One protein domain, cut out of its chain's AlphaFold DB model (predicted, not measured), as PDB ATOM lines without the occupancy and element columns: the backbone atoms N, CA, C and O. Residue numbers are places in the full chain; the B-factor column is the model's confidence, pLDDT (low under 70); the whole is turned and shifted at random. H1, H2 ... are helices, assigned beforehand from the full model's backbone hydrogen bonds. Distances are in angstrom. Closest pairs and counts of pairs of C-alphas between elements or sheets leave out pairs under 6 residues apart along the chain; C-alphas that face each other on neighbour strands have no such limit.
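What this domain is: This is residues 176 to 229 and 238 to 257 of the 257 residues of an uncharacterized protein of Chryseobacterium sp. CBo1 (UniProt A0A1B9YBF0). With little regular structure, the domain is a small helical hairpin, H1 and H2, with long loops lying mostly on the side of H2 away from H1. Residues 211 to 229 and 238 to 257 make these loops, and the last residues fold back toward the helices. The printed part has 74 residues, with two named helices, H1 then H2, and no named strand; it is all helix by class, though only 24 residues are in named elements. It is compact, with a radius of gyration of the C-alphas of 12.3 A, and rounded, spanning 30 by 29 by 22 A.

How they stand to each other: H2, residues 197 to 210, and H1, residues 177 to 186, form a helical hairpin. They touch, the closest C-alphas being those of Ala 202 and Ala 182, 5.4 A apart. They run opposite ways at a steep tilt of 43 degrees. In both, every O i to N i+4 pair is within hydrogen-bond range.

Where its parts are: H2 measures 20.3 A from C-alpha 197 at (18.609, -43.140, -12.801) to C-alpha 210 at (7.611, -28.682, -21.883). H1 measures 14.1 A, beginning with C-alpha 177 at (3.399, -40.407, -20.678).

The domain as a whole: The C-alphas farthest apart, of Gly 212 and Arg 250, are 33.5 A apart. Residues 230 to 237 are not printed, and C-alphas 229 and 238 are 13.4 A apart across this cut. The link from H1 to H2 is short. Residues 252 and 257 have pLDDT under 70.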
ATOM      1  N   THR A 176       0.502 -36.495 -20.219       82.06
ATOM      2  CA  THR A 176       1.500 -37.098 -21.103       82.06
ATOM      3  C   THR A 176       2.157 -38.302 -20.423       82.06
ATOM      4  O   THR A 176       2.178 -38.439 -19.196       82.06
ATOM      5  N   LYS A 177       2.741 -39.206 -21.217       82.25
ATOM      6  CA  LYS A 177       3.399 -40.407 -20.678       82.25
ATOM      7  C   LYS A 177       4.579 -40.067 -19.756       82.25
ATOM      8  O   LYS A 177       4.850 -40.847 -18.838       82.25
ATOM      9  N   ALA A 178       5.296 -38.956 -19.975       78.81
ATOM     10  CA  ALA A 178       6.365 -38.566 -19.057       78.81
ATOM     11  C   ALA A 178       5.819 -37.960 -17.759       78.81
ATOM     12  O   ALA A 178       6.344 -38.299 -16.699       78.81
ATOM     13  N   GLU A 179       4.741 -37.172 -17.807       81.44
ATOM     14  CA  GLU A 179       4.048 -36.684 -16.604       81.44
ATOM     15  C   GLU A 179       3.528 -37.842 -15.739       81.44
ATOM     16  O   GLU A 179       3.772 -37.869 -14.534       81.44
ATOM     17  N   GLU A 180       2.905 -38.861 -16.340       84.19
ATOM     18  CA  GLU A 180       2.448 -40.051 -15.607       84.19
ATOM     19  C   GLU A 180       3.605 -40.837 -14.967       84.19
ATOM     20  O   GLU A 180       3.489 -41.351 -13.847       84.19
ATOM     21  N   ARG A 181       4.741 -40.958 -15.671       82.75
ATOM     22  CA  ARG A 181       5.943 -41.629 -15.151       82.75
ATOM     23  C   ARG A 181       6.564 -40.834 -14.002       82.75
ATOM     24  O   ARG A 181       6.949 -41.446 -13.003       82.75
ATOM     25  N   ALA A 182       6.645 -39.510 -14.129       83.44
ATOM     26  CA  ALA A 182       7.132 -38.619 -13.082       83.44
ATOM     27  C   ALA A 182       6.228 -38.686 -11.842       83.44
ATOM     28  O   ALA A 182       6.726 -38.882 -10.739       83.44
ATOM     29  N   GLU A 183       4.905 -38.667 -12.018       86.06
ATOM     30  CA  GLU A 183       3.934 -38.777 -10.925       86.06
ATOM     31  C   GLU A 183       3.989 -40.136 -10.208       86.06
ATOM     32  O   GLU A 183       3.869 -40.221  -8.985       86.06
ATOM     33  N   LYS A 184       4.196 -41.240 -10.935       87.00
ATOM     34  CA  LYS A 184       4.380 -42.558 -10.300       87.00
ATOM     35  C   LYS A 184       5.656 -42.619  -9.467       87.00
ATOM     36  O   LYS A 184       5.641 -43.188  -8.376       87.00
ATOM     37  N   LEU A 185       6.752 -42.065  -9.982       83.38
ATOM     38  CA  LEU A 185       8.028 -42.022  -9.269       83.38
ATOM     39  C   LEU A 185       7.976 -41.059  -8.081       83.38
ATOM     40  O   LEU A 185       8.597 -41.343  -7.054       83.38
ATOM     41  N   SER A 186       7.184 -39.986  -8.179       82.50
ATOM     42  CA  SER A 186       7.130 -38.964  -7.143       82.50
ATOM     43  C   SER A 186       6.465 -39.429  -5.851       82.50
ATOM     44  O   SER A 186       6.827 -38.969  -4.768       82.50
ATOM     45  N   LYS A 187       5.568 -40.419  -5.943       84.69
ATOM     46  CA  LYS A 187       4.854 -41.023  -4.805       84.69
ATOM     47  C   LYS A 187       5.766 -41.728  -3.800       84.69
ATOM     48  O   LYS A 187       5.368 -41.929  -2.656       84.69
ATOM     49  N   LYS A 188       6.979 -42.128  -4.198       84.50
ATOM     50  CA  LYS A 188       7.921 -42.816  -3.308       84.50
ATOM     51  C   LYS A 188       8.968 -41.841  -2.779       84.50
ATOM     52  O   LYS A 188       9.942 -41.536  -3.463       84.50
ATOM     53  N   GLN A 189       8.798 -41.419  -1.531       84.56
ATOM     54  CA  GLN A 189       9.780 -40.597  -0.823       84.56
ATOM     55  C   GLN A 189      11.101 -41.351  -0.600       84.56
ATOM     56  O   GLN A 189      11.122 -42.572  -0.390       84.56
ATOM     57  N   ARG A 190      12.225 -40.627  -0.685       83.62
ATOM     58  CA  ARG A 190      13.584 -41.185  -0.567       83.62
ATOM     59  C   ARG A 190      14.526 -40.254   0.223       83.62
ATOM     60  O   ARG A 190      15.575 -39.883  -0.303       83.62
ATOM     61  N   PRO A 191      14.199 -39.913   1.484       85.81
ATOM     62  CA  PRO A 191      15.049 -39.059   2.313       85.81
ATOM     63  C   PRO A 191      16.466 -39.613   2.440       85.81
ATOM     64  O   PRO A 191      16.678 -40.818   2.594       85.81
ATOM     65  N   GLY A 192      17.443 -38.717   2.350       82.81
ATOM     66  CA  GLY A 192      18.863 -39.005   2.511       82.81
ATOM     67  C   GLY A 192      19.499 -39.787   1.359       82.81
ATOM     68  O   GLY A 192      20.679 -40.123   1.452       82.81
ATOM     69  N   LYS A 193      18.773 -40.085   0.271       86.00
ATOM     70  CA  LYS A 193      19.269 -40.902  -0.852       86.00
ATOM     71  C   LYS A 193      19.463 -40.072  -2.113       86.00
ATOM     72  O   LYS A 193      18.786 -39.078  -2.318       86.00
ATOM     73  N   ASP A 194      20.405 -40.486  -2.956       87.19
ATOM     74  CA  ASP A 194      20.615 -39.854  -4.260       87.19
ATOM     75  C   ASP A 194      19.487 -40.184  -5.240       87.19
ATOM     76  O   ASP A 194      18.792 -41.207  -5.113       87.19
ATOM     77  N   PHE A 195      19.346 -39.324  -6.254       88.50
ATOM     78  CA  PHE A 195      18.434 -39.540  -7.367       88.50
ATOM     79  C   PHE A 195      18.653 -40.908  -8.005       88.50
ATOM     80  O   PHE A 195      19.775 -41.324  -8.304       88.50
ATOM     81  N   THR A 196      17.549 -41.590  -8.293       88.88
ATOM     82  CA  THR A 196      17.602 -42.797  -9.116       88.88
ATOM     83  C   THR A 196      17.828 -42.423 -10.576       88.88
ATOM     84  O   THR A 196      17.370 -41.374 -11.028       88.88
ATOM     85  N   LYS A 197      18.465 -43.313 -11.347       88.31
ATOM     86  CA  LYS A 197      18.609 -43.140 -12.801       88.31
ATOM     87  C   LYS A 197      17.255 -42.874 -13.477       88.31
ATOM     88  O   LYS A 197      17.125 -41.931 -14.246       88.31
ATOM     89  N   ALA A 198      16.230 -43.642 -13.099       88.56
ATOM     90  CA  ALA A 198      14.873 -43.483 -13.615       88.56
ATOM     91  C   ALA A 198      14.229 -42.136 -13.245       88.56
ATOM     92  O   ALA A 198      13.420 -41.634 -14.020       88.56
ATOM     93  N   GLY A 199      14.577 -41.575 -12.081       89.81
ATOM     94  CA  GLY A 199      14.102 -40.266 -11.644       89.81
ATOM     95  C   GLY A 199      14.746 -39.123 -12.424       89.81
ATOM     96  O   GLY A 199      14.029 -38.270 -12.936       89.81
ATOM     97  N   LYS A 200      16.070 -39.174 -12.629       90.38
ATOM     98  CA  LYS A 200      16.774 -38.198 -13.480       90.38
ATOM     99  C   LYS A 200      16.210 -38.183 -14.903       90.38
ATOM    100  O   LYS A 200      15.907 -37.123 -15.435       90.38
ATOM    101  N   GLU A 201      15.993 -39.364 -15.486       90.00
ATOM    102  CA  GLU A 201      15.362 -39.493 -16.805       90.00
ATOM    103  C   GLU A 201      13.947 -38.897 -16.843       90.00
ATOM    104  O   GLU A 201      13.572 -38.291 -17.841       90.00
ATOM    105  N   ALA A 202      13.150 -39.059 -15.780       91.25
ATOM    106  CA  ALA A 202      11.796 -38.511 -15.725       91.25
ATOM    107  C   ALA A 202      11.800 -36.975 -15.728       91.25
ATOM    108  O   ALA A 202      11.044 -36.381 -16.492       91.25
ATOM    109  N   VAL A 203      12.691 -36.348 -14.952       90.75
ATOM    110  CA  VAL A 203      12.861 -34.884 -14.925       90.75
ATOM    111  C   VAL A 203      13.290 -34.356 -16.296       90.75
ATOM    112  O   VAL A 203      12.682 -33.427 -16.821       90.75
ATOM    113  N   ILE A 204      14.283 -34.996 -16.922       90.62
ATOM    114  CA  ILE A 204      14.777 -34.605 -18.252       90.62
ATOM    115  C   ILE A 204      13.679 -34.753 -19.316       90.62
ATOM    116  O   ILE A 204      13.502 -33.865 -20.148       90.62
ATOM    117  N   ASN A 205      12.917 -35.850 -19.297       90.69
ATOM    118  CA  ASN A 205      11.830 -36.068 -20.255       90.69
ATOM    119  C   ASN A 205      10.697 -35.052 -20.080       90.69
ATOM    120  O   ASN A 205      10.180 -34.548 -21.071       90.69
ATOM    121  N   LEU A 206      10.357 -34.711 -18.837       90.69
ATOM    122  CA  LEU A 206       9.349 -33.700 -18.532       90.69
ATOM    123  C   LEU A 206       9.800 -32.305 -18.991       90.69
ATOM    124  O   LEU A 206       9.000 -31.537 -19.522       90.69
ATOM    125  N   ASN A 207      11.091 -31.992 -18.866       92.06
ATOM    126  CA  ASN A 207      11.659 -30.763 -19.413       92.06
ATOM    127  C   ASN A 207      11.596 -30.745 -20.954       92.06
ATOM    128  O   ASN A 207      11.143 -29.757 -21.530       92.06
ATOM    129  N   LYS A 208      11.953 -31.852 -21.620       91.12
ATOM    130  CA  LYS A 208      11.827 -31.983 -23.083       91.12
ATOM    131  C   LYS A 208      10.397 -31.775 -23.556       91.12
ATOM    132  O   LYS A 208      10.182 -31.035 -24.508       91.12
ATOM    133  N   GLU A 209       9.417 -32.398 -22.909       88.88
ATOM    134  CA  GLU A 209       8.008 -32.250 -23.291       88.88
ATOM    135  C   GLU A 209       7.516 -30.806 -23.145       88.88
ATOM    136  O   GLU A 209       6.823 -30.304 -24.031       88.88
ATOM    137  N   LYS A 210       7.934 -30.103 -22.084       87.88
ATOM    138  CA  LYS A 210       7.611 -28.682 -21.883       87.88
ATOM    139  C   LYS A 210       8.259 -27.763 -22.922       87.88
ATOM    140  O   LYS A 210       7.678 -26.741 -23.268       87.88
ATOM    141  N   ASN A 211       9.430 -28.134 -23.438       88.75
ATOM    142  CA  ASN A 211      10.264 -27.285 -24.290       88.75
ATOM    143  C   ASN A 211      10.367 -27.780 -25.746       88.75
ATOM    144  O   ASN A 211      11.374 -27.563 -26.422       88.75
ATOM    145  N   GLY A 212       9.339 -28.469 -26.251       85.31
ATOM    146  CA  GLY A 212       9.273 -28.867 -27.664       85.31
ATOM    147  C   GLY A 212      10.351 -29.875 -28.090       85.31
ATOM    148  O   GLY A 212      10.801 -29.858 -29.232       85.31
ATOM    149  N   GLY A 213      10.783 -30.740 -27.172       86.12
ATOM    150  CA  GLY A 213      11.771 -31.801 -27.386       86.12
ATOM    151  C   GLY A 213      13.200 -31.448 -26.963       86.12
ATOM    152  O   GLY A 213      14.056 -32.334 -26.938       86.12
ATOM    153  N   LYS A 214      13.458 -30.190 -26.597       87.94
ATOM    154  CA  LYS A 214      14.776 -29.704 -26.165       87.94
ATOM    155  C   LYS A 214      14.907 -29.714 -24.650       87.94
ATOM    156  O   LYS A 214      13.941 -29.454 -23.945       87.94
ATOM    157  N   THR A 215      16.102 -29.981 -24.142       89.50
ATOM    158  CA  THR A 215      16.409 -29.805 -22.718       89.50
ATOM    159  C   THR A 215      16.866 -28.377 -22.481       89.50
ATOM    160  O   THR A 215      17.826 -27.929 -23.099       89.50
ATOM    161  N   ILE A 216      16.168 -27.651 -21.616       91.31
ATOM    162  CA  ILE A 216      16.457 -26.254 -21.287       91.31
ATOM    163  C   ILE A 216      16.713 -26.148 -19.786       91.31
ATOM    164  O   ILE A 216      15.940 -26.665 -18.980       91.31
ATOM    165  N   CYS A 217      17.788 -25.462 -19.403       89.00
ATOM    166  CA  CYS A 217      18.066 -25.180 -17.999       89.00
ATOM    167  C   CYS A 217      17.018 -24.212 -17.429       89.00
ATOM    168  O   CYS A 217      16.825 -23.121 -17.964       89.00
ATOM    169  N   GLU A 218      16.386 -24.573 -16.311       86.69
ATOM    170  CA  GLU A 218      15.332 -23.761 -15.686       86.69
ATOM    171  C   GLU A 218      15.847 -22.429 -15.117       86.69
ATOM    172  O   GLU A 218      15.086 -21.470 -15.024       86.69
ATOM    173  N   HIS A 219      17.137 -22.339 -14.771       86.69
ATOM    174  CA  HIS A 219      17.720 -21.121 -14.202       86.69
ATOM    175  C   HIS A 219      18.178 -20.116 -15.268       86.69
ATOM    176  O   HIS A 219      17.939 -18.920 -15.128       86.69
ATOM    177  N   CYS A 220      18.851 -20.581 -16.328       85.50
ATOM    178  CA  CYS A 220      19.463 -19.699 -17.329       85.50
ATOM    179  C   CYS A 220      18.758 -19.690 -18.694       85.50
ATOM    180  O   CYS A 220      19.104 -18.869 -19.540       85.50
ATOM    181  N   GLY A 221      17.801 -20.594 -18.942       87.06
ATOM    182  CA  GLY A 221      17.037 -20.653 -20.193       87.06
ATOM    183  C   GLY A 221      17.825 -21.132 -21.419       87.06
ATOM    184  O   GLY A 221      17.312 -21.077 -22.535       87.06
ATOM    185  N   VAL A 222      19.065 -21.599 -21.244       90.19
ATOM    186  CA  VAL A 222      19.917 -22.094 -22.336       90.19
ATOM    187  C   VAL A 222      19.657 -23.583 -22.583       90.19
ATOM    188  O   VAL A 222      19.426 -24.348 -21.644       90.19
ATOM    189  N   GLU A 223      19.714 -23.993 -23.852       91.62
ATOM    190  CA  GLU A 223      19.648 -25.399 -24.261       91.62
ATOM    191  C   GLU A 223      20.861 -26.175 -23.723       91.62
ATOM    192  O   GLU A 223      22.014 -25.774 -23.917       91.62
ATOM    193  N   THR A 224      20.596 -27.275 -23.025       91.25
ATOM    194  CA  THR A 224      21.615 -28.124 -22.403       91.25
ATOM    195  C   THR A 224      21.977 -29.307 -23.297       91.25
ATOM    196  O   THR A 224      21.174 -29.788 -24.097       91.25
ATOM    197  N   LEU A 225      23.207 -29.791 -23.146       89.50
ATOM    198  CA  LEU A 225      23.727 -30.997 -23.780       89.50
ATOM    199  C   LEU A 225      23.445 -32.222 -22.899       89.50
ATOM    200  O   LEU A 225      23.389 -32.085 -21.680       89.50
ATOM    201  N   PRO A 226      23.323 -33.429 -23.474       88.56
ATOM    202  CA  PRO A 226      23.199 -34.645 -22.680       88.56
ATOM    203  C   PRO A 226      24.473 -34.904 -21.859       88.56
ATOM    204  O   PRO A 226      25.586 -34.837 -22.388       88.56
ATOM    205  N   ALA A 227      24.299 -35.254 -20.590       87.06
ATOM    206  CA  ALA A 227      25.357 -35.492 -19.629       87.06
ATOM    207  C   ALA A 227      26.162 -36.732 -19.999       87.06
ATOM    208  O   ALA A 227      25.620 -37.800 -20.320       87.06
ATOM    209  N   LYS A 228      27.484 -36.595 -19.919       86.88
ATOM    210  CA  LYS A 228      28.422 -37.692 -20.155       86.88
ATOM    211  C   LYS A 228      28.955 -38.209 -18.827       86.88
ATOM    212  O   LYS A 228      28.898 -37.556 -17.789       86.88
ATOM    213  N   LYS A 229      29.468 -39.439 -18.839       85.12
ATOM    214  CA  LYS A 229      30.153 -39.984 -17.665       85.12
ATOM    215  C   LYS A 229      31.436 -39.183 -17.438       85.12
ATOM    216  O   LYS A 229      32.187 -38.966 -18.382       85.12
ATOM    217  N   LYS A 238      30.213 -27.274 -19.196       87.81
ATOM    218  CA  LYS A 238      29.328 -26.573 -18.253       87.81
ATOM    219  C   LYS A 238      27.856 -26.610 -18.676       87.81
ATOM    220  O   LYS A 238      26.996 -26.284 -17.864       87.81
ATOM    221  N   ARG A 239      27.564 -26.949 -19.936       87.94
ATOM    222  CA  ARG A 239      26.208 -27.028 -20.500       87.94
ATOM    223  C   ARG A 239      25.591 -28.425 -20.419       87.94
ATOM    224  O   ARG A 239      24.528 -28.623 -20.996       87.94
ATOM    225  N   GLU A 240      26.230 -29.389 -19.760       89.81
ATOM    226  CA  GLU A 240      25.669 -30.733 -19.563       89.81
ATOM    227  C   GLU A 240      24.430 -30.722 -18.644       89.81
ATOM    228  O   GLU A 240      24.360 -29.957 -17.678       89.81
ATOM    229  N   ASP A 241      23.441 -31.571 -18.940       88.56
ATOM    230  CA  ASP A 241      22.184 -31.667 -18.199       88.56
ATOM    231  C   ASP A 241      22.354 -32.384 -16.849       88.56
ATOM    232  O   ASP A 241      22.346 -33.606 -16.720       88.56
ATOM    233  N   ASN A 242      22.471 -31.592 -15.785       88.69
ATOM    234  CA  ASN A 242      22.518 -32.103 -14.420       88.69
ATOM    235  C   ASN A 242      21.180 -31.886 -13.712       88.69
ATOM    236  O   ASN A 242      20.558 -30.831 -13.816       88.69
ATOM    237  N   VAL A 243      20.733 -32.922 -13.002       89.19
ATOM    238  CA  VAL A 243      19.532 -32.881 -12.166       89.19
ATOM    239  C   VAL A 243      19.978 -32.747 -10.719       89.19
ATOM    240  O   VAL A 243      20.579 -33.679 -10.173       89.19
ATOM    241  N   ASP A 244      19.650 -31.605 -10.125       86.12
ATOM    242  CA  ASP A 244      19.987 -31.251  -8.753       86.12
ATOM    243  C   ASP A 244      18.752 -31.248  -7.854       86.12
ATOM    244  O   ASP A 244      17.611 -31.134  -8.305       86.12
ATOM    245  N   HIS A 245      18.981 -31.419  -6.553       85.06
ATOM    246  CA  HIS A 245      17.904 -31.314  -5.580       85.06
ATOM    247  C   HIS A 245      17.628 -29.836  -5.299       85.06
ATOM    248  O   HIS A 245      18.543 -29.102  -4.937       85.06
ATOM    249  N   ILE A 246      16.367 -29.426  -5.430       84.44
ATOM    250  CA  ILE A 246      15.906 -28.091  -5.021       84.44
ATOM    251  C   ILE A 246      15.842 -28.012  -3.490       84.44
ATOM    252  O   ILE A 246      16.274 -27.039  -2.884       84.44
ATOM    253  N   GLU A 247      15.342 -29.075  -2.860       83.38
ATOM    254  CA  GLU A 247      15.289 -29.204  -1.405       83.38
ATOM    255  C   GLU A 247      16.448 -30.033  -0.863       83.38
ATOM    256  O   GLU A 247      17.055 -30.844  -1.567       83.38
ATOM    257  N   ARG A 248      16.760 -29.874   0.427       83.25
ATOM    258  CA  ARG A 248      17.865 -30.612   1.042       83.25
ATOM    259  C   ARG A 248      17.587 -32.114   0.969       83.25
ATOM    260  O   ARG A 248      16.494 -32.589   1.262       83.25
ATOM    261  N   LYS A 249      18.634 -32.894   0.689       85.38
ATOM    262  CA  LYS A 249      18.569 -34.362   0.549       85.38
ATOM    263  C   LYS A 249      17.886 -35.059   1.737       85.38
ATOM    264  O   LYS A 249      17.249 -36.092   1.551       85.38
ATOM    265  N   ARG A 250      18.014 -34.521   2.957       84.75
ATOM    266  CA  ARG A 250      17.433 -35.097   4.184       84.75
ATOM    267  C   ARG A 250      15.922 -34.862   4.328       84.75
ATOM    268  O   ARG A 250      15.273 -35.675   4.974       84.75
ATOM    269  N   ASP A 251      15.378 -33.833   3.677       80.12
ATOM    270  CA  ASP A 251      13.992 -33.374   3.863       80.12
ATOM    271  C   ASP A 251      12.982 -34.155   2.986       80.12
ATOM    272  O   ASP A 251      11.773 -33.991   3.101       80.12
ATOM    273  N   GLY A 252      13.456 -35.127   2.191       61.38
ATOM    274  CA  GLY A 252      12.652 -36.322   1.911       61.38
ATOM    275  C   GLY A 252      11.806 -36.373   0.647       61.38
ATOM    276  O   GLY A 252      10.922 -37.226   0.566       61.38
ATOM    277  N   ARG A 253      12.094 -35.579  -0.389       71.25
ATOM    278  CA  ARG A 253      11.398 -35.732  -1.680       71.25
ATOM    279  C   ARG A 253      11.891 -36.922  -2.512       71.25
ATOM    280  O   ARG A 253      12.915 -37.550  -2.251       71.25
ATOM    281  N   SER A 254      11.091 -37.276  -3.510       76.50
ATOM    282  CA  SER A 254      11.331 -38.369  -4.464       76.50
ATOM    283  C   SER A 254      12.379 -38.036  -5.531       76.50
ATOM    284  O   SER A 254      12.961 -38.944  -6.131       76.50
ATOM    285  N   GLY A 255      12.603 -36.739  -5.767       72.81
ATOM    286  CA  GLY A 255      13.542 -36.231  -6.754       72.81
ATOM    287  C   GLY A 255      13.048 -36.312  -8.204       72.81
ATOM    288  O   GLY A 255      13.845 -36.541  -9.109       72.81
ATOM    289  N   THR A 256      11.736 -36.201  -8.428       70.00
ATOM    290  CA  THR A 256      11.133 -36.249  -9.779       70.00
ATOM    291  C   THR A 256      10.119 -35.147 -10.056       70.00
ATOM    292  O   THR A 256       9.931 -34.803 -11.220       70.00
ATOM    293  N   LEU A 257       9.495 -34.617  -9.001       62.25
ATOM    294  CA  LEU A 257       8.542 -33.509  -8.972       62.25
ATOM    295  C   LEU A 257       8.695 -32.767  -7.637       62.25
ATOM    296  O   LEU A 257       9.134 -33.428  -6.658       62.25
TER     297      LEU A 257